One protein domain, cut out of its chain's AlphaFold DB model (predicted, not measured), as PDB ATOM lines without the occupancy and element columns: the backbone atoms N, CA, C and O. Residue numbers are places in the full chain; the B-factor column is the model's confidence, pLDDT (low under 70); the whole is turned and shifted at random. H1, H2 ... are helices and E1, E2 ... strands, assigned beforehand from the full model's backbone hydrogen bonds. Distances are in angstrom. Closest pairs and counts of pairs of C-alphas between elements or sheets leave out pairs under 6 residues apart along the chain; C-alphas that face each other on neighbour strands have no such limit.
ATOM      1  N   THR A  28     187.124 121.850 174.806       76.94
ATOM      2  CA  THR A  28     186.155 122.068 173.710       76.94
ATOM      3  C   THR A  28     184.698 121.929 174.151       76.94
ATOM      4  O   THR A  28     183.825 122.546 173.551       76.94
ATOM      5  N   TYR A  29     184.424 121.138 175.196       83.00
ATOM      6  CA  TYR A  29     183.073 120.995 175.749       83.00
ATOM      7  C   TYR A  29     182.569 122.311 176.363       83.00
ATOM      8  O   TYR A  29     181.471 122.747 176.045       83.00
ATOM      9  N   GLN A  30     183.427 123.006 177.114       83.88
ATOM     10  CA  GLN A  30     183.110 124.285 177.748       83.88
ATOM     11  C   GLN A  30     182.876 125.389 176.700       83.88
ATOM     12  O   GLN A  30     181.981 126.217 176.840       83.88
ATOM     13  N   LEU A  31     183.629 125.375 175.590       86.31
ATOM     14  CA  LEU A  31     183.356 126.262 174.449       86.31
ATOM     15  C   LEU A  31     181.972 126.011 173.844       86.31
ATOM     16  O   LEU A  31     181.283 126.962 173.478       86.31
ATOM     17  N   TYR A  32     181.570 124.745 173.735       89.81
ATOM     18  CA  TYR A  32     180.260 124.383 173.209       89.81
ATOM     19  C   TYR A  32     179.121 124.770 174.165       89.81
ATOM     20  O   TYR A  32     178.087 125.247 173.699       89.81
ATOM     21  N   GLU A  33     179.316 124.652 175.480       91.62
ATOM     22  CA  GLU A  33     178.380 125.160 176.496       91.62
ATOM     23  C   GLU A  33     178.184 126.675 176.371       91.62
ATOM     24  O   GLU A  33     177.052 127.148 176.250       91.62
ATOM     25  N   TYR A  34     179.280 127.443 176.308       90.56
ATOM     26  CA  TYR A  34     179.209 128.894 176.122       90.56
ATOM     27  C   TYR A  34     178.533 129.275 174.810       90.56
ATOM     28  O   TYR A  34     177.670 130.151 174.785       90.56
ATOM     29  N   TRP A  35     178.898 128.608 173.715       92.69
ATOM     30  CA  TRP A  35     178.281 128.858 172.418       92.69
ATOM     31  C   TRP A  35     176.779 128.557 172.444       92.69
ATOM     32  O   TRP A  35     175.990 129.382 171.990       92.69
ATOM     33  N   SER A  36     176.372 127.435 173.043       95.88
ATOM     34  CA  SER A  36     174.962 127.059 173.183       95.88
ATOM     35  C   SER A  36     174.186 128.064 174.039       95.88
ATOM     36  O   SER A  36     173.049 128.408 173.709       95.88
ATOM     37  N   TYR A  37     174.807 128.591 175.099       95.88
ATOM     38  CA  TYR A  37     174.234 129.647 175.934       95.88
ATOM     39  C   TYR A  37     173.987 130.929 175.133       95.88
ATOM     40  O   TYR A  37     172.862 131.431 175.098       95.88
ATOM     41  N   PHE A  38     175.001 131.430 174.424       94.19
ATOM     42  CA  PHE A  38     174.858 132.625 173.590       94.19
ATOM     43  C   PHE A  38     173.856 132.429 172.454       94.19
ATOM     44  O   PHE A  38     173.044 133.316 172.200       94.19
ATOM     45  N   LYS A  39     173.865 131.256 171.813       96.50
ATOM     46  CA  LYS A  39     172.911 130.916 170.756       96.50
ATOM     47  C   LYS A  39     171.475 130.869 171.287       96.50
ATOM     48  O   LYS A  39     170.561 131.346 170.628       96.50
ATOM     49  N   THR A  40     171.273 130.363 172.503       97.50
ATOM     50  CA  THR A  40     169.968 130.389 173.183       97.50
ATOM     51  C   THR A  40     169.497 131.821 173.433       97.50
ATOM     52  O   THR A  40     168.345 132.148 173.148       97.50
ATOM     53  N   VAL A  41     170.386 132.692 173.925       95.88
ATOM     54  CA  VAL A  41     170.094 134.124 174.121       95.88
ATOM     55  C   VAL A  41     169.717 134.795 172.799       95.88
ATOM     56  O   VAL A  41     168.708 135.492 172.746       95.88
ATOM     57  N   GLU A  42     170.483 134.561 171.732       94.88
ATOM     58  CA  GLU A  42     170.198 135.062 170.380       94.88
ATOM     59  C   GLU A  42     168.815 134.613 169.887       94.88
ATOM     60  O   GLU A  42     167.983 135.446 169.540       94.88
ATOM     61  N   ILE A  43     168.518 133.311 169.957       96.00
ATOM     62  CA  ILE A  43     167.222 132.749 169.550       96.00
ATOM     63  C   ILE A  43     166.061 133.380 170.329       96.00
ATOM     64  O   ILE A  43     165.007 133.654 169.755       96.00
ATOM     65  N   LEU A  44     166.216 133.599 171.636       96.12
ATOM     66  CA  LEU A  44     165.163 134.204 172.450       96.12
ATOM     67  C   LEU A  44     164.987 135.695 172.147       96.12
ATOM     68  O   LEU A  44     163.849 136.157 172.107       96.12
ATOM     69  N   ARG A  45     166.065 136.432 171.858       94.38
ATOM     70  CA  ARG A  45     165.963 137.811 171.355       94.38
ATOM     71  C   ARG A  45     165.209 137.873 170.029       94.38
ATOM     72  O   ARG A  45     164.338 138.718 169.881       94.38
ATOM     73  N   ASP A  46     165.436 136.930 169.115       93.50
ATOM     74  CA  ASP A  46     164.654 136.849 167.872       93.50
ATOM     75  C   ASP A  46     163.157 136.592 168.131       93.50
ATOM     76  O   ASP A  46     162.300 137.001 167.347       93.50
ATOM     77  N   ILE A  47     162.817 135.860 169.200       93.31
ATOM     78  CA  ILE A  47     161.426 135.525 169.539       93.31
ATOM     79  C   ILE A  47     160.709 136.700 170.217       93.31
ATOM     80  O   ILE A  47     159.541 136.935 169.911       93.31
ATOM     81  N   PHE A  48     161.373 137.395 171.144       91.38
ATOM     82  CA  PHE A  48     160.757 138.409 172.013       91.38
ATOM     83  C   PHE A  48     161.092 139.856 171.624       91.38
ATOM     84  O   PHE A  48     160.460 140.783 172.131       91.38
ATOM     85  N   GLY A  49     162.039 140.054 170.708       88.56
ATOM     86  CA  GLY A  49     162.601 141.356 170.368       88.56
ATOM     87  C   GLY A  49     163.644 141.834 171.381       88.56
ATOM     88  O   GLY A  49     164.000 141.135 172.329       88.56
ATOM     89  N   ASP A  50     164.125 143.059 171.171       85.69
ATOM     90  CA  ASP A  50     165.187 143.677 171.981       85.69
ATOM     91  C   ASP A  50     164.670 144.598 173.096       85.69
ATOM     92  O   ASP A  50     165.443 145.111 173.909       85.69
ATOM     93  N   SER A  51     163.356 144.809 173.161       80.44
ATOM     94  CA  SER A  51     162.723 145.660 174.166       80.44
ATOM     95  C   SER A  51     162.832 145.027 175.556       80.44
ATOM     96  O   SER A  51     162.094 144.102 175.890       80.44
ATOM     97  N   GLY A  52     163.745 145.546 176.380       83.12
ATOM     98  CA  GLY A  52     164.007 145.041 177.734       83.12
ATOM     99  C   GLY A  52     165.172 144.053 177.831       83.12
ATOM    100  O   GLY A  52     165.370 143.458 178.892       83.12
ATOM    101  N   PHE A  53     165.951 143.893 176.757       91.44
ATOM    102  CA  PHE A  53     167.177 143.107 176.790       91.44
ATOM    103  C   PHE A  53     168.241 143.775 177.675       91.44
ATOM    104  O   PHE A  53     168.626 144.922 177.450       91.44
ATOM    105  N   ASP A  54     168.757 143.036 178.655       89.62
ATOM    106  CA  ASP A  54     169.843 143.467 179.533       89.62
ATOM    107  C   ASP A  54     170.853 142.333 179.752       89.62
ATOM    108  O   ASP A  54     170.582 141.328 180.420       89.62
ATOM    109  N   ALA A  55     172.053 142.532 179.207       87.00
ATOM    110  CA  ALA A  55     173.211 141.660 179.376       87.00
ATOM    111  C   ALA A  55     174.333 142.305 180.204       87.00
ATOM    112  O   ALA A  55     175.446 141.780 180.233       87.00
ATOM    113  N   SER A  56     174.075 143.418 180.898       81.38
ATOM    114  CA  SER A  56     175.077 144.114 181.722       81.38
ATOM    115  C   SER A  56     175.742 143.189 182.749       81.38
ATOM    116  O   SER A  56     176.940 143.289 182.994       81.38
ATOM    117  N   ASN A  57     174.997 142.216 183.278       78.44
ATOM    118  CA  ASN A  57     175.493 141.229 184.238       78.44
ATOM    119  C   ASN A  57     176.461 140.192 183.635       78.44
ATOM    120  O   ASN A  57     177.182 139.538 184.390       78.44
ATOM    121  N   LEU A  58     176.518 140.052 182.303       80.19
ATOM    122  CA  LEU A  58     177.488 139.185 181.623       80.19
ATOM    123  C   LEU A  58     178.859 139.823 181.460       80.19
ATOM    124  O   LEU A  58     179.828 139.106 181.216       80.19
ATOM    125  N   PHE A  59     178.959 141.144 181.569       72.94
ATOM    126  CA  PHE A  59     180.194 141.855 181.298       72.94
ATOM    127  C   PHE A  59     180.686 142.598 182.538       72.94
ATOM    128  O   PHE A  59     179.929 143.174 183.310       72.94
ATOM    129  N   SER A  60     181.998 142.615 182.720       66.94
ATOM    130  CA  SER A  60     182.679 143.532 183.631       66.94
ATOM    131  C   SER A  60     183.685 144.335 182.841       66.94
ATOM    132  O   SER A  60     184.560 143.758 182.203       66.94
ATOM    133  N   ALA A  61     183.602 145.655 182.924       59.88
ATOM    134  CA  ALA A  61     184.728 146.489 182.549       59.88
ATOM    135  C   ALA A  61     185.850 146.290 183.582       59.88
ATOM    136  O   ALA A  61     185.591 146.307 184.786       59.88
ATOM    137  N   SER A  62     187.081 146.083 183.118       55.72
ATOM    138  CA  SER A  62     188.287 146.163 183.939       55.72
ATOM    139  C   SER A  62     188.791 147.608 183.896       55.72
ATOM    140  O   SER A  62     189.261 148.045 182.839       55.72
ATOM    141  N   PRO A  63     188.718 148.367 185.007       53.62
ATOM    142  CA  PRO A  63     189.159 149.762 185.032       53.62
ATOM    143  C   PRO A  63     190.665 149.929 184.788       53.62
ATOM    144  O   PRO A  63     191.093 150.997 184.367       53.62
ATOM    145  N   ALA A  64     191.467 148.889 185.043       56.56
ATOM    146  CA  ALA A  64     192.925 148.946 184.941       56.56
ATOM    147  C   ALA A  64     193.438 148.982 183.488       56.56
ATOM    148  O   ALA A  64     194.454 149.617 183.215       56.56
ATOM    149  N   ASP A  65     192.711 148.353 182.554       55.75
ATOM    150  CA  ASP A  65     193.210 148.102 181.192       55.75
ATOM    151  C   ASP A  65     192.242 148.588 180.096       55.75
ATOM    152  O   ASP A  65     192.497 148.391 178.909       55.75
ATOM    153  N   GLY A  66     191.088 149.157 180.475       53.25
ATOM    154  CA  GLY A  66     190.009 149.508 179.540       53.25
ATOM    155  C   GLY A  66     189.351 148.296 178.862       53.25
ATOM    156  O   GLY A  66     188.629 148.455 177.879       53.25
ATOM    157  N   GLY A  67     189.615 147.083 179.358       57.22
ATOM    158  CA  GLY A  67     189.144 145.834 178.765       57.22
ATOM    159  C   GLY A  67     187.747 145.421 179.237       57.22
ATOM    160  O   GLY A  67     187.375 145.634 180.387       57.22
ATOM    161  N   LEU A  68     186.988 144.768 178.361       57.59
ATOM    162  CA  LEU A  68     185.715 144.118 178.649       57.59
ATOM    163  C   LEU A  68     185.958 142.637 178.974       57.59
ATOM    164  O   LEU A  68     186.519 141.893 178.168       57.59
ATOM    165  N   SER A  69     185.526 142.195 180.152       64.31
ATOM    166  CA  SER A  69     185.629 140.802 180.590       64.31
ATOM    167  C   SER A  69     184.273 140.119 180.652       64.31
ATOM    168  O   SER A  69     183.355 140.654 181.271       64.31
ATOM    169  N   LEU A  70     184.156 138.922 180.074       67.06
ATOM    170  CA  LEU A  70     182.970 138.076 180.237       67.06
ATOM    171  C   LEU A  70     182.959 137.436 181.632       67.06
ATOM    172  O   LEU A  70     183.928 136.790 182.028       67.06
ATOM    173  N   ARG A  71     181.839 137.568 182.345       68.81
ATOM    174  CA  ARG A  71     181.575 136.969 183.665       68.81
ATOM    175  C   ARG A  71     181.050 135.533 183.593       68.81
ATOM    176  O   ARG A  71     180.539 135.017 184.574       68.81
ATOM    177  N   LEU A  72     181.225 134.860 182.460       70.31
ATOM    178  CA  LEU A  72     180.946 133.433 182.321       70.31
ATOM    179  C   LEU A  72     182.142 132.636 182.848       70.31
ATOM    180  O   LEU A  72     182.990 132.187 182.081       70.31
ATOM    181  N   THR A  73     182.238 132.523 184.169       72.50
ATOM    182  CA  THR A  73     183.202 131.625 184.821       72.50
ATOM    183  C   THR A  73     182.487 130.318 185.111       72.50
ATOM    184  O   THR A  73     181.395 130.341 185.679       72.50
ATOM    185  N   HIS A  74     183.063 129.186 184.708       69.56
ATOM    186  CA  HIS A  74     182.461 127.896 185.036       69.56
ATOM    187  C   HIS A  74     182.396 127.727 186.560       69.56
ATOM    188  O   HIS A  74     183.337 128.038 187.291       69.56
ATOM    189  N   GLY A  75     181.264 127.245 187.049       71.75
ATOM    190  CA  GLY A  75     180.903 127.220 188.454       71.75
ATOM    191  C   GLY A  75     180.398 128.558 188.989       71.75
ATOM    192  O   GLY A  75     180.360 128.700 190.201       71.75
ATOM    193  N   THR A  76     180.021 129.540 188.160       79.62
ATOM    194  CA  THR A  76     179.430 130.815 188.616       79.62
ATOM    195  C   THR A  76     178.148 131.132 187.854       79.62
ATOM    196  O   THR A  76     178.150 131.254 186.630       79.62
ATOM    197  N   GLN A  77     177.058 131.345 188.595       87.62
ATOM    198  CA  GLN A  77     175.782 131.736 188.005       87.62
ATOM    199  C   GLN A  77     175.895 133.089 187.290       87.62
ATOM    200  O   GLN A  77     176.294 134.090 187.886       87.62
ATOM    201  N   SER A  78     175.451 133.134 186.037       89.50
ATOM    202  CA  SER A  78     175.299 134.369 185.257       89.50
ATOM    203  C   SER A  78     173.878 134.499 184.720       89.50
ATOM    204  O   SER A  78     173.189 133.494 184.559       89.50
ATOM    205  N   ARG A  79     173.419 135.726 184.446       92.75
ATOM    206  CA  ARG A  79     172.049 136.000 183.986       92.75
ATOM    207  C   ARG A  79     172.020 137.064 182.896       92.75
ATOM    208  O   ARG A  79     172.651 138.109 183.036       92.75
ATOM    209  N   VAL A  80     171.185 136.828 181.893       93.31
ATOM    210  CA  VAL A  80     170.698 137.812 180.924       93.31
ATOM    211  C   VAL A  80     169.192 137.952 181.081       93.31
ATOM    212  O   VAL A  80     168.482 136.958 181.234       93.31
ATOM    213  N   THR A  81     168.700 139.181 181.018       95.19
ATOM    214  CA  THR A  81     167.270 139.460 180.883       95.19
ATOM    215  C   THR A  81     166.966 139.619 179.396       95.19
ATOM    216  O   THR A  81     167.614 140.417 178.729       95.19
ATOM    217  N   ILE A  82     166.023 138.842 178.861       94.81
ATOM    218  CA  ILE A  82     165.549 138.986 177.472       94.81
ATOM    219  C   ILE A  82     164.398 139.992 177.429       94.81
ATOM    220  O   ILE A  82     164.341 140.842 176.552       94.81
ATOM    221  N   SER A  83     163.496 139.892 178.403       93.75
ATOM    222  CA  SER A  83     162.398 140.825 178.655       93.75
ATOM    223  C   SER A  83     162.017 140.759 180.136       93.75
ATOM    224  O   SER A  83     162.528 139.912 180.871       93.75
ATOM    225  N   GLU A  84     161.060 141.575 180.582       90.88
ATOM    226  CA  GLU A  84     160.533 141.502 181.958       90.88
ATOM    227  C   GLU A  84     160.049 140.094 182.348       90.88
ATOM    228  O   GLU A  84     160.119 139.709 183.516       90.88
ATOM    229  N   LYS A  85     159.595 139.310 181.361       92.94
ATOM    230  CA  LYS A  85     159.019 137.980 181.559       92.94
ATOM    231  C   LYS A  85     159.966 136.830 181.259       92.94
ATOM    232  O   LYS A  85     159.567 135.705 181.513       92.94
ATOM    233  N   VAL A  86     161.157 137.061 180.701       96.00
ATOM    234  CA  VAL A  86     162.056 135.980 180.256       96.00
ATOM    235  C   VAL A  86     163.494 136.285 180.658       96.00
ATOM    236  O   VAL A  86     164.065 137.303 180.266       96.00
ATOM    237  N   LYS A  87     164.100 135.366 181.410       96.25
ATOM    238  CA  LYS A  87     165.485 135.437 181.886       96.25
ATOM    239  C   LYS A  87     166.224 134.165 181.492       96.25
ATOM    240  O   LYS A  87     165.680 133.071 181.602       96.25
ATOM    241  N   VAL A  88     167.474 134.307 181.069       97.31
ATOM    242  CA  VAL A  88     168.338 133.186 180.684       97.31
ATOM    243  C   VAL A  88     169.551 133.170 181.589       97.31
ATOM    244  O   VAL A  88     170.304 134.143 181.674       97.31
ATOM    245  N   TYR A  89     169.755 132.049 182.251       96.25
ATOM    246  CA  TYR A  89     170.840 131.842 183.184       96.25
ATOM    247  C   TYR A  89     171.839 130.848 182.623       96.25
ATOM    248  O   TYR A  89     171.453 129.851 182.015       96.25
ATOM    249  N   PHE A  90     173.111 131.124 182.870       95.00
ATOM    250  CA  PHE A  90     174.183 130.150 182.749       95.00
ATOM    251  C   PHE A  90     174.471 129.619 184.152       95.00
ATOM    252  O   PHE A  90     174.706 130.425 185.059       95.00
ATOM    253  N   GLN A  91     174.406 128.301 184.335       94.06
ATOM    254  CA  GLN A  91     174.652 127.622 185.611       94.06
ATOM    255  C   GLN A  91     173.796 128.164 186.767       94.06
ATOM    256  O   GLN A  91     174.299 128.618 187.797       94.06
ATOM    257  N   ARG A  92     172.469 128.147 186.577       94.75
ATOM    258  CA  ARG A  92     171.478 128.598 187.573       94.75
ATOM    259  C   ARG A  92     171.485 127.693 188.798       94.75
ATOM    260  O   ARG A  92     171.308 126.491 188.667       94.75
ATOM    261  N   TYR A  93     171.610 128.262 189.992       93.75
ATOM    262  CA  TYR A  93     171.606 127.490 191.235       93.75
ATOM    263  C   TYR A  93     170.203 127.345 191.810       93.75
ATOM    264  O   TYR A  93     169.704 128.264 192.454       93.75
ATOM    265  N   TYR A  94     169.594 126.176 191.676       94.56
ATOM    266  CA  TYR A  94     168.355 125.868 192.387       94.56
ATOM    267  C   TYR A  94     168.694 125.205 193.721       94.56
ATOM    268  O   TYR A  94     168.940 123.999 193.802       94.56
ATOM    269  N   ARG A  95     168.775 126.026 194.771       92.62
ATOM    270  CA  ARG A  95     169.046 125.574 196.143       92.62
ATOM    271  C   ARG A  95     167.815 124.914 196.752       92.62
ATOM    272  O   ARG A  95     166.714 125.052 196.229       92.62
ATOM    273  N   SER A  96     168.007 124.213 197.869       85.94
ATOM    274  CA  SER A  96     166.887 123.644 198.623       85.94
ATOM    275  C   SER A  96     165.850 124.722 198.951       85.94
ATOM    276  O   SER A  96     166.220 125.840 199.316       85.94
ATOM    277  N   ILE A  97     164.566 124.391 198.826       80.00
ATOM    278  CA  ILE A  97     163.469 125.363 198.921       80.00
ATOM    279  C   ILE A  97     163.314 126.058 200.278       80.00
ATOM    280  O   ILE A  97     162.643 127.076 200.388       80.00
ATOM    281  N   ASN A  98     164.031 125.582 201.295       66.62
ATOM    282  CA  ASN A  98     164.167 126.239 202.596       66.62
ATOM    283  C   ASN A  98     164.991 127.549 202.536       66.62
ATOM    284  O   ASN A  98     165.416 128.070 203.566       66.62
ATOM    285  N   THR A  99     165.272 128.058 201.337       66.56
ATOM    286  CA  THR A  99     166.000 129.300 201.060       66.56
ATOM    287  C   THR A  99     165.033 130.343 200.481       66.56
ATOM    288  O   THR A  99     163.980 129.970 199.970       66.56
ATOM    289  N   PRO A 100     165.337 131.653 200.551       65.06
ATOM    290  CA  PRO A 100     164.402 132.716 200.147       65.06
ATOM    291  C   PRO A 100     164.072 132.773 198.640       65.06
ATOM    292  O   PRO A 100     163.339 133.665 198.216       65.06
ATOM    293  N   ASP A 101     164.604 131.862 197.820       71.62
ATOM    294  CA  ASP A 101     164.355 131.826 196.379       71.62
ATOM    295  C   ASP A 101     162.934 131.321 196.072       71.62
ATOM    296  O   ASP A 101     162.482 130.312 196.607       71.62
ATOM    297  N   THR A 102     162.219 131.970 195.149       81.25
ATOM    298  CA  THR A 102     160.846 131.571 194.767       81.25
ATOM    299  C   THR A 102     160.781 130.240 194.010       81.25
ATOM    300  O   THR A 102     159.722 129.610 193.956       81.25
ATOM    301  N   ILE A 103     161.906 129.814 193.429       92.50
ATOM    302  CA  ILE A 103     162.106 128.512 192.791       92.50
ATOM    303  C   ILE A 103     163.374 127.893 193.360       92.50
ATOM    304  O   ILE A 103     164.433 128.525 193.364       92.50
ATOM    305  N   GLY A 104     163.273 126.633 193.763       93.88
ATOM    306  CA  GLY A 104     164.383 125.858 194.291       93.88
ATOM    307  C   GLY A 104     164.295 124.396 193.884       93.88
ATOM    308  O   GLY A 104     163.549 124.017 192.987       93.88
ATOM    309  N   SER A 105     165.074 123.568 194.559       93.88
ATOM    310  CA  SER A 105     165.003 122.115 194.495       93.88
ATOM    311  C   SER A 105     164.367 121.589 195.779       93.88
ATOM    312  O   SER A 105     164.665 122.089 196.863       93.88
ATOM    313  N   TYR A 106     163.514 120.565 195.707       91.12
ATOM    314  CA  TYR A 106     163.023 119.911 196.930       91.12
ATOM    315  C   TYR A 106     164.037 118.928 197.531       91.12
ATOM    316  O   TYR A 106     163.825 118.432 198.635       91.12
ATOM    317  N   SER A 107     165.122 118.621 196.810       87.44
ATOM    318  CA  SER A 107     166.141 117.658 197.234       87.44
ATOM    319  C   SER A 107     167.482 118.354 197.501       87.44
ATOM    320  O   SER A 107     167.641 119.031 198.516       87.44
ATOM    321  N   HIS A 108     168.446 118.211 196.595       89.31
ATOM    322  CA  HIS A 108     169.784 118.791 196.665       89.31
ATOM    323  C   HIS A 108     169.966 119.913 195.634       89.31
ATOM    324  O   HIS A 108     169.084 120.177 194.819       89.31
ATOM    325  N   LEU A 109     171.105 120.603 195.701       93.31
ATOM    326  CA  LEU A 109     171.460 121.680 194.779       93.31
ATOM    327  C   LEU A 109     171.457 121.188 193.325       93.31
ATOM    328  O   LEU A 109     172.213 120.281 192.994       93.31
ATOM    329  N   MET A 110     170.663 121.838 192.473       95.25
ATOM    330  CA  MET A 110     170.636 121.585 191.029       95.25
ATOM    331  C   MET A 110     171.299 122.738 190.279       95.25
ATOM    332  O   MET A 110     170.980 123.903 190.538       95.25
ATOM    333  N   ILE A 111     172.213 122.414 189.360       95.88
ATOM    334  CA  ILE A 111     172.940 123.392 188.539       95.88
ATOM    335  C   ILE A 111     172.919 122.939 187.072       95.88
ATOM    336  O   ILE A 111     173.900 122.373 186.598       95.88
ATOM    337  N   PRO A 112     171.812 123.162 186.347       96.19
ATOM    338  CA  PRO A 112     171.786 122.964 184.902       96.19
ATOM    339  C   PRO A 112     172.695 123.968 184.189       96.19
ATOM    340  O   PRO A 112     172.802 125.121 184.622       96.19
ATOM    341  N   ASP A 113     173.272 123.569 183.053       95.81
ATOM    342  CA  ASP A 113     174.163 124.430 182.264       95.81
ATOM    343  C   ASP A 113     173.458 125.707 181.788       95.81
ATOM    344  O   ASP A 113     173.989 126.813 181.928       95.81
ATOM    345  N   ILE A 114     172.231 125.575 181.274       98.19
ATOM    346  CA  ILE A 114     171.400 126.698 180.837       98.19
ATOM    347  C   ILE A 114     169.986 126.528 181.390       98.19
ATOM    348  O   ILE A 114     169.348 125.488 181.217       98.19
ATOM    349  N   ALA A 115     169.458 127.588 182.001       98.38
ATOM    350  CA  ALA A 115     168.065 127.649 182.426       98.38
ATOM    351  C   ALA A 115     167.374 128.892 181.862       98.38
ATOM    352  O   ALA A 115     167.870 130.009 182.002       98.38
ATOM    353  N   ILE A 116     166.206 128.701 181.261       98.50
ATOM    354  CA  ILE A 116     165.323 129.770 180.800       98.50
ATOM    355  C   ILE A 116     164.165 129.842 181.791       98.50
ATOM    356  O   ILE A 116     163.299 128.969 181.788       98.50
ATOM    357  N   GLU A 117     164.153 130.864 182.641       97.62
ATOM    358  CA  GLU A 117     163.004 131.162 183.498       97.62
ATOM    359  C   GLU A 117     162.072 132.116 182.747       97.62
ATOM    360  O   GLU A 117     162.517 133.150 182.237       97.62
ATOM    361  N   TYR A 118     160.781 131.793 182.687       96.81
ATOM    362  CA  TYR A 118     159.782 132.663 182.078       96.81
ATOM    363  C   TYR A 118     158.479 132.721 182.871       96.81
ATOM    364  O   TYR A 118     158.149 131.787 183.593       96.81
ATOM    365  N   ILE A 119     157.736 133.817 182.729       95.38
ATOM    366  CA  ILE A 119     156.388 133.964 183.288       95.38
ATOM    367  C   ILE A 119     155.379 133.494 182.237       95.38
ATOM    368  O   ILE A 119     155.318 134.069 181.146       95.38
ATOM    369  N   ASP A 120     154.608 132.454 182.551       94.19
ATOM    370  CA  ASP A 120     153.578 131.915 181.660       94.19
ATOM    371  C   ASP A 120     152.311 132.797 181.613       94.19
ATOM    372  O   ASP A 120     152.232 133.873 182.215       94.19
ATOM    373  N   LYS A 121     151.294 132.363 180.859       91.19
ATOM    374  CA  LYS A 121     150.029 133.105 180.699       91.19
ATOM    375  C   LYS A 121     149.235 133.252 181.999       91.19
ATOM    376  O   LYS A 121     148.415 134.160 182.090       91.19
ATOM    377  N   LEU A 122     149.462 132.371 182.973       91.69
ATOM    378  CA  LEU A 122     148.817 132.402 184.284       91.69
ATOM    379  C   LEU A 122     149.588 133.281 185.279       91.69
ATOM    380  O   LEU A 122     149.141 133.463 186.407       91.69
ATOM    381  N   GLY A 123     150.724 133.854 184.867       92.06
ATOM    382  CA  GLY A 123     151.580 134.648 185.742       92.06
ATOM    383  C   GLY A 123     152.530 133.800 186.589       92.06
ATOM    384  O   GLY A 123     153.193 134.339 187.474       92.06
ATOM    385  N   GLU A 124     152.629 132.494 186.329       92.69
ATOM    386  CA  GLU A 124     153.487 131.594 187.093       92.69
ATOM    387  C   GLU A 124     154.871 131.486 186.456       92.69
ATOM    388  O   GLU A 124     155.027 131.481 185.234       92.69
ATOM    389  N   THR A 125     155.907 131.376 187.290       95.25
ATOM    390  CA  THR A 125     157.263 131.171 186.774       95.25
ATOM    391  C   THR A 125     157.462 129.710 186.380       95.25
ATOM    392  O   THR A 125     157.208 128.787 187.158       95.25
ATOM    393  N   ARG A 126     157.944 129.513 185.159       97.44
ATOM    394  CA  ARG A 126     158.247 128.239 184.517       97.44
ATOM    395  C   ARG A 126     159.699 128.194 184.093       97.44
ATOM    396  O   ARG A 126     160.327 129.229 183.887       97.44
ATOM    397  N   VAL A 127     160.221 126.982 183.942       98.19
ATOM    398  CA  VAL A 127     161.633 126.758 183.621       98.19
ATOM    399  C   VAL A 127     161.771 125.852 182.398       98.19
ATOM    400  O   VAL A 127     161.092 124.836 182.295       98.19
ATOM    401  N   ILE A 128     162.668 126.191 181.476       98.62
ATOM    402  CA  ILE A 128     163.180 125.264 180.457       98.62
ATOM    403  C   ILE A 128     164.667 125.059 180.715       98.62
ATOM    404  O   ILE A 128     165.401 126.030 180.895       98.62
ATOM    405  N   ILE A 129     165.105 123.806 180.726       98.56
ATOM    406  CA  ILE A 129     166.502 123.423 180.915       98.56
ATOM    407  C   ILE A 129     167.106 123.017 179.576       98.56
ATOM    408  O   ILE A 129     166.504 122.233 178.841       98.56
ATOM    409  N   LEU A 130     168.291 123.547 179.275       98.25
ATOM    410  CA  LEU A 130     169.118 123.110 178.156       98.25
ATOM    411  C   LEU A 130     170.493 122.711 178.692       98.25
ATOM    412  O   LEU A 130     171.125 123.481 179.414       98.25
ATOM    413  N   ASP A 131     170.951 121.521 178.326       95.38
ATOM    414  CA  ASP A 131     172.172 120.923 178.863       95.38
ATOM    415  C   ASP A 131     173.096 120.495 177.705       95.38
ATOM    416  O   ASP A 131     172.893 119.448 177.078       95.38
ATOM    417  N   PRO A 132     174.028 121.366 177.275       94.00
ATOM    418  CA  PRO A 132     174.874 121.103 176.120       94.00
ATOM    419  C   PRO A 132     175.934 120.034 176.394       94.00
ATOM    420  O   PRO A 132     176.761 120.170 177.285       94.00
ATOM    421  N   LYS A 133     176.002 119.003 175.544       89.62
ATOM    422  CA  LYS A 133     177.008 117.935 175.619       89.62
ATOM    423  C   LYS A 133     177.746 117.785 174.282       89.62
ATOM    424  O   LYS A 133     177.163 117.431 173.263       89.62
ATOM    425  N   TYR A 134     179.061 118.037 174.281       83.06
ATOM    426  CA  TYR A 134     179.882 118.054 173.053       83.06
ATOM    427  C   TYR A 134     180.282 116.657 172.535       83.06
ATOM    428  O   TYR A 134     180.368 116.453 171.327       83.06
ATOM    429  N   ARG A 135     180.536 115.676 173.418       73.44
ATOM    430  CA  ARG A 135     180.980 114.315 173.040       73.44
ATOM    431  C   ARG A 135     180.074 113.255 173.643       73.44
ATOM    432  O   ARG A 135     180.316 112.764 174.738       73.44
ATOM    433  N   VAL A 136     179.039 112.887 172.904       63.34
ATOM    434  CA  VAL A 136     177.981 112.003 173.410       63.34
ATOM    435  C   VAL A 136     178.218 110.517 173.059       63.34
ATOM    436  O   VAL A 136     177.532 109.635 173.562       63.34
ATOM    437  N   TYR A 137     179.262 110.207 172.279       57.88
ATOM    438  CA  TYR A 137     179.534 108.872 171.719       57.88
ATOM    439  C   TYR A 137     180.014 107.778 172.691       57.88
ATOM    440  O   TYR A 137     180.062 106.626 172.279       57.88
ATOM    441  N   GLN A 138     180.423 108.086 173.929       52.00
ATOM    442  CA  GLN A 138     181.244 107.141 174.707       52.00
ATOM    443  C   GLN A 138     180.604 106.476 175.927       52.00
ATOM    444  O   GLN A 138     181.237 105.546 176.386       52.00
ATOM    445  N   ILE A 139     179.422 106.892 176.419       50.56
ATOM    446  CA  ILE A 139     178.602 106.249 177.500       50.56
ATOM    447  C   ILE A 139     177.425 107.175 177.944       50.56
ATOM    448  O   ILE A 139     176.535 106.763 178.680       50.56
ATOM    449  N   GLY A 140     177.369 108.439 177.498       65.38
ATOM    450  CA  GLY A 140     176.684 109.513 178.240       65.38
ATOM    451  C   GLY A 140     175.261 109.945 177.846       65.38
ATOM    452  O   GLY A 140     174.798 110.919 178.425       65.38
ATOM    453  N   VAL A 141     174.556 109.308 176.896       73.38
ATOM    454  CA  VAL A 141     173.172 109.736 176.551       73.38
ATOM    455  C   VAL A 141     172.200 109.417 177.679       73.38
ATOM    456  O   VAL A 141     171.465 110.293 178.117       73.38
ATOM    457  N   THR A 142     172.196 108.167 178.142       77.75
ATOM    458  CA  THR A 142     171.261 107.701 179.172       77.75
ATOM    459  C   THR A 142     171.458 108.471 180.469       77.75
ATOM    460  O   THR A 142     170.505 109.040 180.975       77.75
ATOM    461  N   SER A 143     172.709 108.612 180.921       82.44
ATOM    462  CA  SER A 143     173.027 109.411 182.111       82.44
ATOM    463  C   SER A 143     172.597 110.874 181.963       82.44
ATOM    464  O   SER A 143     172.083 111.450 182.913       82.44
ATOM    465  N   ALA A 144     172.761 111.482 180.783       86.31
ATOM    466  CA  ALA A 144     172.293 112.848 180.565       86.31
ATOM    467  C   ALA A 144     170.756 112.935 180.559       86.31
ATOM    468  O   ALA A 144     170.195 113.933 181.003       86.31
ATOM    469  N   LEU A 145     170.052 111.907 180.072       88.94
ATOM    470  CA  LEU A 145     168.590 111.838 180.161       88.94
ATOM    471  C   LEU A 145     168.127 111.669 181.613       88.94
ATOM    472  O   LEU A 145     167.128 112.283 181.990       88.94
ATOM    473  N   ASP A 146     168.860 110.908 182.428       91.38
ATOM    474  CA  ASP A 146     168.599 110.777 183.863       91.38
ATOM    475  C   ASP A 146     168.717 112.140 184.564       91.38
ATOM    476  O   ASP A 146     167.818 112.517 185.318       91.38
ATOM    477  N   ASP A 147     169.742 112.934 184.233       92.88
ATOM    478  CA  ASP A 147     169.875 114.313 184.721       92.88
ATOM    479  C   ASP A 147     168.672 115.177 184.302       92.88
ATOM    480  O   ASP A 147     168.142 115.954 185.100       92.88
ATOM    481  N   MET A 148     168.171 115.019 183.068       95.06
ATOM    482  CA  MET A 148     166.993 115.764 182.601       95.06
ATOM    483  C   MET A 148     165.726 115.370 183.366       95.06
ATOM    484  O   MET A 148     164.928 116.241 183.721       95.06
ATOM    485  N   HIS A 149     165.536 114.078 183.645       95.44
ATOM    486  CA  HIS A 149     164.446 113.603 184.497       95.44
ATOM    487  C   HIS A 149     164.570 114.161 185.916       95.44
ATOM    488  O   HIS A 149     163.589 114.663 186.467       95.44
ATOM    489  N   MET A 150     165.782 114.150 186.470       96.12
ATOM    490  CA  MET A 150     166.066 114.697 187.789       96.12
ATOM    491  C   MET A 150     165.725 116.188 187.863       96.12
ATOM    492  O   MET A 150     165.016 116.593 188.779       96.12
ATOM    493  N   TYR A 151     166.150 117.006 186.894       96.94
ATOM    494  CA  TYR A 151     165.810 118.431 186.876       96.94
ATOM    495  C   TYR A 151     164.305 118.675 186.770       96.94
ATOM    496  O   TYR A 151     163.776 119.523 187.492       96.94
ATOM    497  N   LYS A 152     163.607 117.930 185.903       95.94
ATOM    498  CA  LYS A 152     162.152 118.065 185.722       95.94
ATOM    499  C   LYS A 152     161.370 117.798 186.993       95.94
ATOM    500  O   LYS A 152     160.359 118.454 187.248       95.94
ATOM    501  N   ASP A 153     161.835 116.822 187.754       95.38
ATOM    502  CA  ASP A 153     161.151 116.387 188.951       95.38
ATOM    503  C   ASP A 153     161.537 117.267 190.136       95.38
ATOM    504  O   ASP A 153     160.647 117.770 190.816       95.38
ATOM    505  N   ALA A 154     162.833 117.505 190.348       96.19
ATOM    506  CA  ALA A 154     163.365 118.128 191.554       96.19
ATOM    507  C   ALA A 154     163.135 119.638 191.666       96.19
ATOM    508  O   ALA A 154     163.027 120.140 192.788       96.19
ATOM    509  N   ILE A 155     163.099 120.365 190.544       97.00
ATOM    510  CA  ILE A 155     162.998 121.829 190.545       97.00
ATOM    511  C   ILE A 155     161.528 122.250 190.674       97.00
ATOM    512  O   ILE A 155     160.695 122.004 189.793       97.00
ATOM    513  N   VAL A 156     161.217 122.921 191.780       96.38
ATOM    514  CA  VAL A 156     159.854 123.224 192.229       96.38
ATOM    515  C   VAL A 156     159.703 124.667 192.722       96.38
ATOM    516  O   VAL A 156     160.678 125.334 193.076       96.38
ATOM    517  N   ASN A 157     158.461 125.150 192.759       93.88
ATOM    518  CA  ASN A 157     158.086 126.378 193.462       93.88
ATOM    519  C   ASN A 157     157.896 126.127 194.967       93.88
ATOM    520  O   ASN A 157     157.910 124.983 195.418       93.88
ATOM    521  N   GLN A 158     157.664 127.197 195.737       89.94
ATOM    522  CA  GLN A 158     157.471 127.169 197.202       89.94
ATOM    523  C   GLN A 158     156.334 126.247 197.682       89.94
ATOM    524  O   GLN A 158     156.330 125.805 198.826       89.94
ATOM    525  N   SER A 159     155.392 125.904 196.802       90.94
ATOM    526  CA  SER A 159     154.311 124.947 197.067       90.94
ATOM    527  C   SER A 159     154.661 123.512 196.650       90.94
ATOM    528  O   SER A 159     153.768 122.677 196.534       90.94
ATOM    529  N   PHE A 160     155.943 123.218 196.406       92.06
ATOM    530  CA  PHE A 160     156.459 121.932 195.921       92.06
ATOM    531  C   PHE A 160     155.892 121.487 194.561       92.06
ATOM    532  O   PHE A 160     155.975 120.314 194.195       92.06
ATOM    533  N   GLN A 161     155.342 122.414 193.774       94.00
ATOM    534  CA  GLN A 161     154.868 122.119 192.425       94.00
ATOM    535  C   GLN A 161     156.023 122.227 191.434       94.00
ATOM    536  O   GLN A 161     156.792 123.189 191.458       94.00
ATOM    537  N   ARG A 162     156.126 121.249 190.532       95.56
ATOM    538  CA  ARG A 162     157.150 121.210 189.479       95.56
ATOM    539  C   ARG A 162     156.978 122.388 188.528       95.56
ATOM    540  O   ARG A 162     155.890 122.607 188.002       95.56
ATOM    541  N   VAL A 163     158.062 123.120 188.279       96.75
ATOM    542  CA  VAL A 163     158.036 124.313 187.410       96.75
ATOM    543  C   VAL A 163     158.733 124.107 186.072       96.75
ATOM    544  O   VAL A 163     158.531 124.900 185.148       96.75
ATOM    545  N   VAL A 164     159.529 123.046 185.933       97.81
ATOM    546  CA  VAL A 164     160.236 122.744 184.687       97.81
ATOM    547  C   VAL A 164     159.250 122.225 183.647       97.81
ATOM    548  O   VAL A 164     158.676 121.148 183.778       97.81
ATOM    549  N   GLN A 165     159.068 123.005 182.588       97.00
ATOM    550  CA  GLN A 165     158.185 122.686 181.476       97.00
ATOM    551  C   GLN A 165     158.887 121.860 180.407       97.00
ATOM    552  O   GLN A 165     158.203 121.139 179.698       97.00
ATOM    553  N   GLY A 166     160.216 121.909 180.300       97.88
ATOM    554  CA  GLY A 166     160.971 121.025 179.415       97.88
ATOM    555  C   GLY A 166     162.455 120.968 179.758       97.88
ATOM    556  O   GLY A 166     162.991 121.934 180.293       97.88
ATOM    557  N   ALA A 167     163.106 119.843 179.464       98.00
ATOM    558  CA  ALA A 167     164.531 119.641 179.728       98.00
ATOM    559  C   ALA A 167     165.197 118.896 178.565       98.00
ATOM    560  O   ALA A 167     164.809 117.770 178.253       98.00
ATOM    561  N   PHE A 168     166.157 119.533 177.896       96.69
ATOM    562  CA  PHE A 168     166.711 119.031 176.642       96.69
ATOM    563  C   PHE A 168     168.232 119.029 176.639       96.69
ATOM    564  O   PHE A 168     168.872 119.992 177.050       96.69
ATOM    565  N   ILE A 169     168.804 117.974 176.072       94.56
ATOM    566  CA  ILE A 169     170.242 117.865 175.850       94.56
ATOM    567  C   ILE A 169     170.556 118.487 174.490       94.56
ATOM    568  O   ILE A 169     169.922 118.130 173.495       94.56
ATOM    569  N   LEU A 170     171.532 119.393 174.421       94.25
ATOM    570  CA  LEU A 170     171.983 119.967 173.148       94.25
ATOM    571  C   LEU A 170     173.241 119.250 172.672       94.25
ATOM    572  O   LEU A 170     174.230 119.217 173.396       94.25
ATOM    573  N   VAL A 171     173.258 118.734 171.445       91.62
ATOM    574  CA  VAL A 171     174.419 117.997 170.908       91.62
ATOM    575  C   VAL A 171     174.852 118.532 169.542       91.62
ATOM    576  O   VAL A 171     173.993 118.781 168.696       91.62
ATOM    577  N   PRO A 172     176.160 118.698 169.276       89.50
ATOM    578  CA  PRO A 172     176.622 119.214 167.988       89.50
ATOM    579  C   PRO A 172     176.482 118.171 166.876       89.50
ATOM    580  O   PRO A 172     176.263 118.506 165.716       89.50
ATOM    581  N   GLU A 173     176.601 116.893 167.231       85.06
ATOM    582  CA  GLU A 173     176.450 115.765 166.326       85.06
ATOM    583  C   GLU A 173     175.658 114.649 166.988       85.06
ATOM    584  O   GLU A 173     175.628 114.514 168.214       85.06
ATOM    585  N   LEU A 174     175.000 113.859 166.144       76.50
ATOM    586  CA  LEU A 174     174.176 112.756 166.606       76.50
ATOM    587  C   LEU A 174     175.063 111.581 167.002       76.50
ATOM    588  O   LEU A 174     175.929 111.195 166.209       76.50
ATOM    589  N   PRO A 175     174.837 110.971 168.173       68.31
ATOM    590  CA  PRO A 175     175.428 109.679 168.472       68.31
ATOM    591  C   PRO A 175     175.037 108.675 167.378       68.31
ATOM    592  O   PRO A 175     173.924 108.718 166.862       68.31
ATOM    593  N   LEU A 176     175.962 107.791 166.996       63.84
ATOM    594  CA  LEU A 176     175.777 106.829 165.897       63.84
ATOM    595  C   LEU A 176     174.799 105.689 166.250       63.84
ATOM    596  O   LEU A 176     174.622 104.768 165.460       63.84
ATOM    597  N   ASP A 177     174.187 105.743 167.431       67.06
ATOM    598  CA  ASP A 177     173.256 104.744 167.938       67.06
ATOM    599  C   ASP A 177     171.837 105.007 167.399       67.06
ATOM    600  O   ASP A 177     171.320 106.125 167.447       67.06
ATOM    601  N   THR A 178     171.193 103.977 166.856       61.06
ATOM    602  CA  THR A 178     169.848 104.071 166.282       61.06
ATOM    603  C   THR A 178     168.761 104.232 167.346       61.06
ATOM    604  O   THR A 178     167.753 104.891 167.077       61.06
ATOM    605  N   ASP A 179     168.965 103.721 168.564       72.31
ATOM    606  CA  ASP A 179     167.921 103.680 169.601       72.31
ATOM    607  C   ASP A 179     167.630 105.047 170.228       72.31
ATOM    608  O   ASP A 179     166.547 105.282 170.779       72.31
ATOM    609  N   ILE A 180     168.567 105.985 170.103       77.44
ATOM    610  CA  ILE A 180     168.425 107.334 170.651       77.44
ATOM    611  C   ILE A 180     167.652 108.287 169.735       77.44
ATOM    612  O   ILE A 180     167.179 109.330 170.187       77.44
ATOM    613  N   THR A 181     167.483 107.935 168.456       79.88
ATOM    614  CA  THR A 181     166.817 108.792 167.458       79.88
ATOM    615  C   THR A 181     165.367 109.100 167.841       79.88
ATOM    616  O   THR A 181     164.870 110.194 167.571       79.88
ATOM    617  N   LYS A 182     164.707 108.191 168.576       85.06
ATOM    618  CA  LYS A 182     163.358 108.403 169.124       85.06
ATOM    619  C   LYS A 182     163.277 109.637 170.029       85.06
ATOM    620  O   LYS A 182     162.314 110.397 169.920       85.06
ATOM    621  N   PHE A 183     164.312 109.881 170.842       87.00
ATOM    622  CA  PHE A 183     164.398 111.013 171.775       87.00
ATOM    623  C   PHE A 183     164.604 112.357 171.066       87.00
ATOM    624  O   PHE A 183     164.596 113.403 171.711       87.00
ATOM    625  N   MET A 184     164.804 112.331 169.747       86.81
ATOM    626  CA  MET A 184     165.012 113.507 168.901       86.81
ATOM    627  C   MET A 184     163.796 113.853 168.052       86.81
ATOM    628  O   MET A 184     163.746 114.923 167.442       86.81
ATOM    629  N   SER A 185     162.833 112.936 167.955       88.88
ATOM    630  CA  SER A 185     161.648 113.162 167.140       88.88
ATOM    631  C   SER A 185     160.855 114.343 167.700       88.88
ATOM    632  O   SER A 185     160.711 114.504 168.914       88.88
ATOM    633  N   SER A 186     160.322 115.185 166.813       88.00
ATOM    634  CA  SER A 186     159.546 116.359 167.232       88.00
ATOM    635  C   SER A 186     158.341 115.983 168.097       88.00
ATOM    636  O   SER A 186     158.005 116.720 169.022       88.00
ATOM    637  N   ASP A 187     157.732 114.827 167.837       90.31
ATOM    638  CA  ASP A 187     156.599 114.321 168.611       90.31
ATOM    639  C   ASP A 187     157.019 113.917 170.023       90.31
ATOM    640  O   ASP A 187     156.337 114.263 170.991       90.31
ATOM    641  N   TYR A 188     158.172 113.260 170.174       92.06
ATOM    642  CA  TYR A 188     158.718 112.936 171.489       92.06
ATOM    643  C   TYR A 188     159.076 114.209 172.262       92.06
ATOM    644  O   TYR A 188     158.615 114.394 173.386       92.06
ATOM    645  N   LEU A 189     159.807 115.138 171.633       92.88
ATOM    646  CA  LEU A 189     160.217 116.400 172.259       92.88
ATOM    647  C   LEU A 189     159.019 117.231 172.731       92.88
ATOM    648  O   LEU A 189     159.083 117.831 173.799       92.88
ATOM    649  N   LYS A 190     157.919 117.265 171.973       90.56
ATOM    650  CA  LYS A 190     156.713 118.021 172.347       90.56
ATOM    651  C   LYS A 190     155.853 117.296 173.381       90.56
ATOM    652  O   LYS A 190     155.381 117.938 174.315       90.56
ATOM    653  N   SER A 191     155.653 115.984 173.228       91.56
ATOM    654  CA  SER A 191     154.793 115.199 174.127       91.56
ATOM    655  C   SER A 191     155.443 114.966 175.486       91.56
ATOM    656  O   SER A 191     154.825 115.209 176.517       91.56
ATOM    657  N   GLN A 192     156.708 114.545 175.492       94.38
ATOM    658  CA  GLN A 192     157.442 114.258 176.718       94.38
ATOM    659  C   GLN A 192     158.076 115.509 177.304       94.38
ATOM    660  O   GLN A 192     158.411 115.513 178.487       94.38
ATOM    661  N   ARG A 193     158.259 116.574 176.506       96.06
ATOM    662  CA  ARG A 193     158.993 117.786 176.905       96.06
ATOM    663  C   ARG A 193     160.352 117.439 177.515       96.06
ATOM    664  O   ARG A 193     160.727 117.915 178.587       96.06
ATOM    665  N   LEU A 194     161.015 116.480 176.885       95.19
ATOM    666  CA  LEU A 194     162.316 115.944 177.245       95.19
ATOM    667  C   LEU A 194     162.928 115.315 175.997       95.19
ATOM    668  O   LEU A 194     162.190 114.831 175.140       95.19
ATOM    669  N   GLY A 195     164.252 115.324 175.887       93.38
ATOM    670  CA  GLY A 195     164.955 114.605 174.829       93.38
ATOM    671  C   GLY A 195     166.209 115.322 174.361       93.38
ATOM    672  O   GLY A 195     166.809 116.099 175.101       93.38
ATOM    673  N   ILE A 196     166.611 115.048 173.126       92.31
ATOM    674  CA  ILE A 196     167.883 115.509 172.569       92.31
ATOM    675  C   ILE A 196     167.600 116.401 171.365       92.31
ATOM    676  O   ILE A 196     166.906 116.005 170.430       92.31
ATOM    677  N   CYS A 197     168.175 117.596 171.369       93.00
ATOM    678  CA  CYS A 197     168.154 118.509 170.238       93.00
ATOM    679  C   CYS A 197     169.549 118.564 169.618       93.00
ATOM    680  O   CYS A 197     170.535 118.877 170.289       93.00
ATOM    681  N   LYS A 198     169.634 118.299 168.313       92.38
ATOM    682  CA  LYS A 198     170.849 118.624 167.570       92.38
ATOM    683  C   LYS A 198     170.965 120.143 167.474       92.38
ATOM    684  O   LYS A 198     169.996 120.801 167.105       92.38
ATOM    685  N   LEU A 199     172.132 120.675 167.810       94.00
ATOM    686  CA  LEU A 199     172.477 122.080 167.661       94.00
ATOM    687  C   LEU A 199     173.920 122.197 167.169       94.00
ATOM    688  O   LEU A 199     174.853 122.449 167.931       94.00
ATOM    689  N   LYS A 200     174.121 121.976 165.869       92.75
ATOM    690  CA  LYS A 200     175.443 122.093 165.258       92.75
ATOM    691  C   LYS A 200     175.812 123.554 165.001       92.75
ATOM    692  O   LYS A 200     175.011 124.335 164.489       92.75
ATOM    693  N   VAL A 201     177.065 123.905 165.292       88.44
ATOM    694  CA  VAL A 201     177.601 125.251 165.044       88.44
ATOM    695  C   VAL A 201     177.456 125.626 163.569       88.44
ATOM    696  O   VAL A 201     177.951 124.919 162.693       88.44
ATOM    697  N   GLY A 202     176.783 126.750 163.308       88.06
ATOM    698  CA  GLY A 202     176.569 127.283 161.961       88.06
ATOM    699  C   GLY A 202     175.509 126.546 161.136       88.06
ATOM    700  O   GLY A 202     175.373 126.828 159.948       88.06
ATOM    701  N   HIS A 203     174.758 125.610 161.727       93.06
ATOM    702  CA  HIS A 203     173.710 124.871 161.028       93.06
ATOM    703  C   HIS A 203     172.330 125.500 161.271       93.06
ATOM    704  O   HIS A 203     171.647 125.195 162.247       93.06
ATOM    705  N   LEU A 204     171.894 126.370 160.353       92.62
ATOM    706  CA  LEU A 204     170.657 127.153 160.498       92.62
ATOM    707  C   LEU A 204     169.394 126.306 160.707       92.62
ATOM    708  O   LEU A 204     168.475 126.737 161.400       92.62
ATOM    709  N   GLU A 205     169.316 125.111 160.120       95.00
ATOM    710  CA  GLU A 205     168.153 124.235 160.298       95.00
ATOM    711  C   GLU A 205     168.014 123.758 161.750       95.00
ATOM    712  O   GLU A 205     166.905 123.720 162.285       95.00
ATOM    713  N   ASP A 206     169.135 123.453 162.409       94.25
ATOM    714  CA  ASP A 206     169.150 123.033 163.813       94.25
ATOM    715  C   ASP A 206     168.735 124.200 164.722       94.25
ATOM    716  O   ASP A 206     167.893 124.045 165.608       94.25
ATOM    717  N   GLU A 207     169.251 125.401 164.438       95.12
ATOM    718  CA  GLU A 207     168.866 126.634 165.135       95.12
ATOM    719  C   GLU A 207     167.366 126.932 164.965       95.12
ATOM    720  O   GLU A 207     166.675 127.273 165.929       95.12
ATOM    721  N   ASN A 208     166.825 126.746 163.757       95.81
ATOM    722  CA  ASN A 208     165.401 126.916 163.472       95.81
ATOM    723  C   ASN A 208     164.532 125.914 164.244       95.81
ATOM    724  O   ASN A 208     163.491 126.305 164.776       95.81
ATOM    725  N   LYS A 209     164.950 124.645 164.337       95.50
ATOM    726  CA  LYS A 209     164.242 123.614 165.113       95.50
ATOM    727  C   LYS A 209     164.207 123.964 166.598       95.50
ATOM    728  O   LYS A 209     163.132 123.933 167.199       95.50
ATOM    729  N   LEU A 210     165.342 124.372 167.173       96.56
ATOM    730  CA  LEU A 210     165.397 124.822 168.565       96.56
ATOM    731  C   LEU A 210     164.519 126.064 168.784       96.56
ATOM    732  O   LEU A 210     163.735 126.095 169.731       96.56
ATOM    733  N   ARG A 211     164.565 127.052 167.878       96.69
ATOM    734  CA  ARG A 211     163.701 128.244 167.929       96.69
ATOM    735  C   ARG A 211     162.218 127.874 167.949       96.69
ATOM    736  O   ARG A 211     161.462 128.418 168.752       96.69
ATOM    737  N   GLN A 212     161.790 126.955 167.084       96.12
ATOM    738  CA  GLN A 212     160.399 126.498 167.037       96.12
ATOM    739  C   GLN A 212     159.988 125.773 168.321       96.12
ATOM    740  O   GLN A 212     158.895 126.023 168.829       96.12
ATOM    741  N   LEU A 213     160.859 124.918 168.866       96.31
ATOM    742  CA  LEU A 213     160.609 124.220 170.125       96.31
ATOM    743  C   LEU A 213     160.475 125.200 171.297       96.31
ATOM    744  O   LEU A 213     159.494 125.133 172.034       96.31
ATOM    745  N   LEU A 214     161.411 126.142 171.445       96.81
ATOM    746  CA  LEU A 214     161.363 127.144 172.514       96.81
ATOM    747  C   LEU A 214     160.131 128.045 172.388       96.81
ATOM    748  O   LEU A 214     159.453 128.296 173.383       96.81
ATOM    749  N   ARG A 215     159.785 128.472 171.167       95.31
ATOM    750  CA  ARG A 215     158.554 129.233 170.920       95.31
ATOM    751  C   ARG A 215     157.318 128.433 171.331       95.31
ATOM    752  O   ARG A 215     156.467 128.975 172.025       95.31
ATOM    753  N   TYR A 216     157.238 127.158 170.945       94.25
ATOM    754  CA  TYR A 216     156.138 126.271 171.329       94.25
ATOM    755  C   TYR A 216     156.010 126.144 172.852       94.25
ATOM    756  O   TYR A 216     154.912 126.278 173.375       94.25
ATOM    757  N   LEU A 217     157.118 125.932 173.565       94.38
ATOM    758  CA  LEU A 217     157.097 125.715 175.014       94.38
ATOM    759  C   LEU A 217     156.750 126.971 175.813       94.38
ATOM    760  O   LEU A 217     156.080 126.852 176.829       94.38
ATOM    761  N   ILE A 218     157.214 128.148 175.384       93.31
ATOM    762  CA  ILE A 218     156.983 129.402 176.119       93.31
ATOM    763  C   ILE A 218     155.602 129.996 175.796       93.31
ATOM    764  O   ILE A 218     155.035 130.730 176.604       93.31
ATOM    765  N   GLN A 219     155.048 129.701 174.616       83.19
ATOM    766  CA  GLN A 219     153.736 130.204 174.194       83.19
ATOM    767  C   GLN A 219     152.582 129.219 174.420       83.19
ATOM    768  O   GLN A 219     151.435 129.607 174.175       83.19
ATOM    769  N   ALA A 220     152.849 127.980 174.845       61.38
ATOM    770  CA  ALA A 220     151.823 127.021 175.265       61.38
ATOM    771  C   ALA A 220     151.104 127.545 176.514       61.38
ATOM    772  O   ALA A 220     149.878 127.791 176.411       61.38
TER     773      ALA A 220
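Overview. This is residues 28 to 220 of the 220 residues of an uncharacterized protein of Clostridiales bacterium PH28_bin88 (UniProt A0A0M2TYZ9). A twisted sheet of six strands forms the middle of three layers, with helices on both of its faces: H1, H4 and H5 cover one face, and H2 covers the E9 and E10 side of the other. From the E3 end of the body the small hairpin of E1 and E2 reaches outward, its residues 62 to 67 sticking out free, while a short two-strand sheet of E5 and E8 sits where H2 ends. The printed part has 193 residues with five named helices and ten named strands, in the order H1 E1 E2 E3 E4 E5 E6 E7 H2 E8 E9 H3 H4 E10 H5. The large sheet is mixed and runs E3 E4 E6 E7 E9 E10; the class is mixed, helices and strands. The whole is compact, with a radius of gyration of the C-alphas of 16.5 A and spans of 53 by 41 by 31 A.

Along the chain. H1, residues 28 to 48, begins at C-alpha 28 (186.155, 122.068, 173.710) and is 30.2 A long. E1 is residues 59 to 62 and E2 residues 67 to 70. E3, residues 78 to 83, measures 15.9 A, and E4, residues 86 to 90, 13.7 A. E5 is residues 103 to 105. E6, residues 114 to 119, is 16.9 A long, and E7, residues 125 to 132, is 22.9 A long, from C-alpha 125 at (157.263, 131.171, 186.774). H2, residues 140 to 154, spans 20.7 A; E8, residues 155 to 157, follows directly. E9, residues 164 to 171, is 20.3 A long. H3 is residues 181 to 184, H4 residues 186 to 192, and E10 residues 194 to 198. H5, residues 204 to 219, is 22.0 A long and ends at C-alpha 219 (153.736, 130.204, 174.194).

Arrangement. H1 is on the large sheet; its closest C-alphas to E7 are those of Glu 33 and Pro 132, 5.4 A apart. E3 and E4 form an antiparallel hairpin, with N 80 and O 88 at 2.8 A. E4 and E6 are antiparallel, with N 87 and O 117 at 2.8 A. E6 and E7 form another antiparallel hairpin, with N 116 and O 128 at 2.8 A. E7 and E9 are parallel, with N 129 and O 166 at 2.9 A. E9 and E10 are parallel, with N 197 and O 169 at 2.8 A, and with H3 and H4 between them along the chain they make a strand-helix-strand unit. H2 lies over E9 and E10 at a height over the sheet of 8.6 A; the closest C-alphas of H2 and E9 are those of Lys 152 and Val 164, 5.2 A. On the opposite face, H5 lies over E7 at 8.3 A and H4 over E10 at 7.4 A. H3 stands at the sheet's level, but only just, at 3.8 A. H1 touches H5 with residues 43 to 47 alone, closest at the C-alphas of Ile 43 and Arg 211, 5.9 A, at a steep tilt of 58 degrees, the same way. The hairpin E1 and E2 is antiparallel, with N 60 and O 69 at 2.8 A, and both strands are apart from the large sheet's strands. E5 and E8 are antiparallel, with N 104 and O 156 at 3.0 A. In H1, H2, H4 and H5 every O i to N i+4 pair is within hydrogen-bond range; H3 is too short for one.

Size, cuts and confidence. The two C-alphas farthest apart, those of Ala 64 and Asp 179, are 53.9 A apart. The printed part has no cut, and residue 220 is the chain's last. The link from E4 to E5, residues 91 to 102, is long. The mean pLDDT of the printed part is 87.1; it is under 70 at residues 60 to 71, 74, 98 to 100, 136 to 140, 175 to 178 and 220.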